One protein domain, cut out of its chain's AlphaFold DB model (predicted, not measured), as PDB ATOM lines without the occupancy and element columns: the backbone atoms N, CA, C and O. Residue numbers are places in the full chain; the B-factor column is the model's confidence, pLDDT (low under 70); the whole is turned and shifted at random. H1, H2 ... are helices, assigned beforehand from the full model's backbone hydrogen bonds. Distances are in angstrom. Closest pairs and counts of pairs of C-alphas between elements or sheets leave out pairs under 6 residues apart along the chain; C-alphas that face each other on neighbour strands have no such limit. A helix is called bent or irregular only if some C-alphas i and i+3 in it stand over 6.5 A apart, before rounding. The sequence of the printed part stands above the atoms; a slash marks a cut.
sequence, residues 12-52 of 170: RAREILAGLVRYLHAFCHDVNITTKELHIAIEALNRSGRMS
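What this domain is: This is residues 12 to 52 of the 170 residues of the protein "Hydroxyquinol 1,2-dioxygenase, putative" of Talaromyces stipitatus (strain ATCC 10500 / CBS 375.48 / QM 6759 / NRRL 1006) (UniProt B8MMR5). The model is an open V of two helices: H1 and H2 are its arms, joined at the narrow end by residues 31 to 34, and the space between the arms is empty. H1 is the longest helix by residues, and H2 follows it along the chain. The printed part has 41 residues, with two named helices and no named strand, and its class is all helix. It is loose, with a radius of gyration of the C-alphas of 12.5 A, and flat, with spans of 30 by 29 by 10 A.

How they stand to each other: Begin with H1, residues 12 to 30, and then look at H2, residues 35 to 51. The two are apart: no C-alpha of the one is within 8 A of the other. Residues 31 to 34 make a tight link between them. Residues 12 to 27, 29 to 37 and 39 to 52 stand free. In the backbones of H1 and H2, every O i to N i+4 pair is within hydrogen-bond range.

Where its parts are: Find C-alpha 12 at (9.588, 117.263, 93.720), where H1 begins; from there it runs 27.2 A, from first to last C-alpha, to C-alpha 30 at (16.904, 91.515, 98.767). Past the link, find C-alpha 35 at (30.289, 95.364, 102.473), where H2 begins. From there it runs 24.3 A, from first to last C-alpha, to Met 51. Neither helix is bent or irregular.

The domain as a whole: Look at Arg 12 and Lys 36 for the two C-alphas farthest apart, at 33.3 A. The first and last printed C-alphas, those of Arg 12 and Ser 52, are 27.2 A apart. The printed part has no cut. The mean pLDDT of the printed part is 92.6, and no printed residue is under 70.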
ATOM      1  N   ARG A  12       9.540 118.413  94.630       88.00
ATOM      2  CA  ARG A  12       9.588 117.263  93.720       88.00
ATOM      3  C   ARG A  12      10.938 116.541  93.727       88.00
ATOM      4  O   ARG A  12      10.973 115.317  93.776       88.00
ATOM      5  N   ALA A  13      12.054 117.271  93.736       86.25
ATOM      6  CA  ALA A  13      13.383 116.655  93.792       86.25
ATOM      7  C   ALA A  13      13.582 115.838  95.082       86.25
ATOM      8  O   ALA A  13      14.160 114.751  95.056       86.25
ATOM      9  N   ARG A  14      13.059 116.331  96.214       84.56
ATOM     10  CA  ARG A  14      13.098 115.604  97.494       84.56
ATOM     11  C   ARG A  14      12.280 114.317  97.452       84.56
ATOM     12  O   ARG A  14      12.742 113.300  97.957       84.56
ATOM     13  N   GLU A  15      11.097 114.360  96.847       88.69
ATOM     14  CA  GLU A  15      10.232 113.191  96.669       88.69
ATOM     15  C   GLU A  15      10.925 112.092  95.848       88.69
ATOM     16  O   GLU A  15      10.992 110.943  96.290       88.69
ATOM     17  N   ILE A  16      11.509 112.461  94.702       89.00
ATOM     18  CA  ILE A  16      12.231 111.543  93.808       89.00
ATOM     19  C   ILE A  16      13.400 110.883  94.544       89.00
ATOM     20  O   ILE A  16      13.527 109.659  94.546       89.00
ATOM     21  N   LEU A  17      14.232 111.676  95.221       88.44
ATOM     22  CA  LEU A  17      15.403 111.156  95.924       88.44
ATOM     23  C   LEU A  17      15.036 110.287  97.125       88.44
ATOM     24  O   LEU A  17      15.697 109.281  97.372       88.44
ATOM     25  N   ALA A  18      13.980 110.640  97.860       88.50
ATOM     26  CA  ALA A  18      13.463 109.780  98.916       88.50
ATOM     27  C   ALA A  18      12.992 108.432  98.347       88.50
ATOM     28  O   ALA A  18      13.260 107.396  98.948       88.50
ATOM     29  N   GLY A  19      12.334 108.433  97.181       93.38
ATOM     30  CA  GLY A  19      11.957 107.216  96.461       93.38
ATOM     31  C   GLY A  19      13.156 106.360  96.073       93.38
ATOM     32  O   GLY A  19      13.200 105.185  96.431       93.38
ATOM     33  N   LEU A  20      14.149 106.961  95.419       91.19
ATOM     34  CA  LEU A  20      15.369 106.274  95.000       91.19
ATOM     35  C   LEU A  20      16.085 105.606  96.181       91.19
ATOM     36  O   LEU A  20      16.412 104.425  96.112       91.19
ATOM     37  N   VAL A  21      16.281 106.335  97.285       92.56
ATOM     38  CA  VAL A  21      16.930 105.794  98.490       92.56
ATOM     39  C   VAL A  21      16.150 104.599  99.036       92.56
ATOM     40  O   VAL A  21      16.759 103.573  99.327       92.56
ATOM     41  N   ARG A  22      14.816 104.684  99.131       93.50
ATOM     42  CA  ARG A  22      13.995 103.553  99.597       93.50
ATOM     43  C   ARG A  22      14.185 102.307  98.730       93.50
ATOM     44  O   ARG A  22      14.416 101.237  99.283       93.50
ATOM     45  N   TYR A  23      14.121 102.441  97.404       94.44
ATOM     46  CA  TYR A  23      14.270 101.296  96.500       94.44
ATOM     47  C   TYR A  23      15.684 100.714  96.509       94.44
ATOM     48  O   TYR A  23      15.831  99.496  96.504       94.44
ATOM     49  N   LEU A  24      16.721 101.551  96.601       93.62
ATOM     50  CA  LEU A  24      18.097 101.068  96.744       93.62
ATOM     51  C   LEU A  24      18.299 100.302  98.056       93.62
ATOM     52  O   LEU A  24      18.949  99.262  98.056       93.62
ATOM     53  N   HIS A  25      17.723 100.774  99.166       93.31
ATOM     54  CA  HIS A  25      17.767 100.041 100.433       93.31
ATOM     55  C   HIS A  25      17.065  98.681 100.344       93.31
ATOM     56  O   HIS A  25      17.616  97.699 100.836       93.31
ATOM     57  N   ALA A  26      15.889  98.623  99.711       96.25
ATOM     58  CA  ALA A  26      15.170  97.370  99.486       96.25
ATOM     59  C   ALA A  26      15.999  96.397  98.633       96.25
ATOM     60  O   ALA A  26      16.242  95.276  99.058       96.25
ATOM     61  N   PHE A  27      16.550  96.860  97.507       95.12
ATOM     62  CA  PHE A  27      17.415  96.047  96.648       95.12
ATOM     63  C   PHE A  27      18.633  95.483  97.396       95.12
ATOM     64  O   PHE A  27      18.906  94.289  97.316       95.12
ATOM     65  N   CYS A  28      19.346  96.323  98.154       95.31
ATOM     66  CA  CYS A  28      20.497  95.890  98.951       95.31
ATOM     67  C   CYS A  28      20.131  94.792  99.960       95.31
ATOM     68  O   CYS A  28      20.939  93.897 100.207       95.31
ATOM     69  N   HIS A  29      18.933  94.873 100.544       95.56
ATOM     70  CA  HIS A  29      18.412  93.851 101.444       95.56
ATOM     71  C   HIS A  29      18.063  92.560 100.688       95.56
ATOM     72  O   HIS A  29      18.481  91.486 101.109       95.56
ATOM     73  N   ASP A  30      17.361  92.662  99.559       97.62
ATOM     74  CA  ASP A  30      16.904  91.515  98.767       97.62
ATOM     75  C   ASP A  30      18.063  90.650  98.257       97.62
ATOM     76  O   ASP A  30      17.975  89.423  98.264       97.62
ATOM     77  N   VAL A  31      19.174  91.277  97.859       97.38
ATOM     78  CA  VAL A  31      20.380  90.561  97.408       97.38
ATOM     79  C   VAL A  31      21.356  90.237  98.543       97.38
ATOM     80  O   VAL A  31      22.404  89.650  98.286       97.38
ATOM     81  N   ASN A  32      21.037  90.625  99.784       96.19
ATOM     82  CA  ASN A  32      21.909  90.515 100.955       96.19
ATOM     83  C   ASN A  32      23.345  90.998 100.671       96.19
ATOM     84  O   ASN A  32      24.322  90.270 100.869       96.19
ATOM     85  N   ILE A  33      23.460  92.225 100.152       97.06
ATOM     86  CA  ILE A  33      24.735  92.758  99.670       97.06
ATOM     87  C   ILE A  33      25.786  92.788 100.786       97.06
ATOM     88  O   ILE A  33      25.553  93.286 101.891       97.06
ATOM     89  N   THR A  34      26.989  92.309 100.489       97.69
ATOM     90  CA  THR A  34      28.112  92.396 101.421       97.69
ATOM     91  C   THR A  34      28.764  93.776 101.381       97.69
ATOM     92  O   THR A  34      28.718  94.511 100.390       97.69
ATOM     93  N   THR A  35      29.490  94.130 102.444       95.31
ATOM     94  CA  THR A  35      30.289  95.364 102.473       95.31
ATOM     95  C   THR A  35      31.309  95.424 101.333       95.31
ATOM     96  O   THR A  35      31.567  96.501 100.800       95.31
ATOM     97  N   LYS A  36      31.893  94.286 100.939       97.44
ATOM     98  CA  LYS A  36      32.870  94.227  99.845       97.44
ATOM     99  C   LYS A  36      32.216  94.553  98.500       97.44
ATOM    100  O   LYS A  36      32.752  95.364  97.752       97.44
ATOM    101  N   GLU A  37      31.052  93.976  98.219       96.81
ATOM    102  CA  GLU A  37      30.293  94.237  96.988       96.81
ATOM    103  C   GLU A  37      29.799  95.682  96.920       96.81
ATOM    104  O   GLU A  37      29.909  96.320  95.873       96.81
ATOM    105  N   LEU A  38      29.354  96.245  98.047       94.56
ATOM    106  CA  LEU A  38      28.972  97.654  98.112       94.56
ATOM    107  C   LEU A  38      30.143  98.580  97.747       94.56
ATOM    108  O   LEU A  38      29.964  99.526  96.982       94.56
ATOM    109  N   HIS A  39      31.354  98.302  98.241       95.06
ATOM    110  CA  HIS A  39      32.538  99.082  97.868       95.06
ATOM    111  C   HIS A  39      32.881  98.950  96.382       95.06
ATOM    112  O   HIS A  39      33.272  99.942  95.770       95.06
ATOM    113  N   ILE A  40      32.700  97.766  95.790       95.62
ATOM    114  CA  ILE A  40      32.887  97.560  94.347       95.62
ATOM    115  C   ILE A  40      31.899  98.425  93.555       95.62
ATOM    116  O   ILE A  40      32.310  99.125  92.629       95.62
ATOM    117  N   ALA A  41      30.619  98.440  93.939       91.31
ATOM    118  CA  ALA A  41      29.603  99.264  93.286       91.31
ATOM    119  C   ALA A  41      29.908 100.771  93.403       91.31
ATOM    120  O   ALA A  41      29.828 101.505  92.416       91.31
ATOM    121  N   ILE A  42      30.316 101.234  94.591       92.81
ATOM    122  CA  ILE A  42      30.718 102.630  94.826       92.81
ATOM    123  C   ILE A  42      31.933 102.999  93.972       92.81
ATOM    124  O   ILE A  42      31.938 104.045  93.322       92.81
ATOM    125  N   GLU A  43      32.960 102.152  93.947       94.19
ATOM    126  CA  GLU A  43      34.165 102.416  93.165       94.19
ATOM    127  C   GLU A  43      33.871 102.427  91.666       94.19
ATOM    128  O   GLU A  43      34.384 103.283  90.942       94.19
ATOM    129  N   ALA A  44      32.971 101.560  91.201       90.00
ATOM    130  CA  ALA A  44      32.484 101.629  89.839       90.00
ATOM    131  C   ALA A  44      31.876 103.013  89.560       90.00
ATOM    132  O   ALA A  44      32.230 103.620  88.547       90.00
ATOM    133  N   LEU A  45      30.953 103.515  90.391       91.44
ATOM    134  CA  LEU A  45      30.317 104.832  90.200       91.44
ATOM    135  C   LEU A  45      31.346 105.971  90.210       91.44
ATOM    136  O   LEU A  45      31.330 106.836  89.334       91.44
ATOM    137  N   ASN A  46      32.299 105.934  91.143       92.25
ATOM    138  CA  ASN A  46      33.379 106.914  91.216       92.25
ATOM    139  C   ASN A  46      34.262 106.901  89.964       92.25
ATOM    140  O   ASN A  46      34.665 107.957  89.474       92.25
ATOM    141  N   ARG A  47      34.556 105.713  89.424       92.06
ATOM    142  CA  ARG A  47      35.318 105.566  88.182       92.06
ATOM    143  C   ARG A  47      34.589 106.203  87.000       92.06
ATOM    144  O   ARG A  47      35.247 106.886  86.225       92.06
ATOM    145  N   SER A  48      33.264 106.065  86.898       89.25
ATOM    146  CA  SER A  48      32.474 106.802  85.895       89.25
ATOM    147  C   SER A  48      32.623 108.310  86.050       89.25
ATOM    148  O   SER A  48      32.892 108.997  85.069       89.25
ATOM    149  N   GLY A  49      32.535 108.831  87.276       89.50
ATOM    150  CA  GLY A  49      32.768 110.254  87.532       89.50
ATOM    151  C   GLY A  49      34.153 110.712  87.060       89.50
ATOM    152  O   GLY A  49      34.260 111.707  86.354       89.50
ATOM    153  N   ARG A  50      35.208 109.947  87.373       91.88
ATOM    154  CA  ARG A  50      36.596 110.256  86.970       91.88
ATOM    155  C   ARG A  50      36.865 110.121  85.472       91.88
ATOM    156  O   ARG A  50      37.747 110.794  84.958       91.88
ATOM    157  N   MET A  51      36.159 109.222  84.790       86.19
ATOM    158  CA  MET A  51      36.288 109.030  83.345       86.19
ATOM    159  C   MET A  51      35.464 110.045  82.542       86.19
ATOM    160  O   MET A  51      35.635 110.120  81.324       86.19
ATOM    161  N   SER A  52      34.578 110.799  83.201       86.19
ATOM    162  CA  SER A  52      33.740 111.795  82.542       86.19
ATOM    163  C   SER A  52      34.540 113.067  82.234       86.19
ATOM    164  O   SER A  52      35.172 113.641  83.118       86.19
TER     165      SER A  52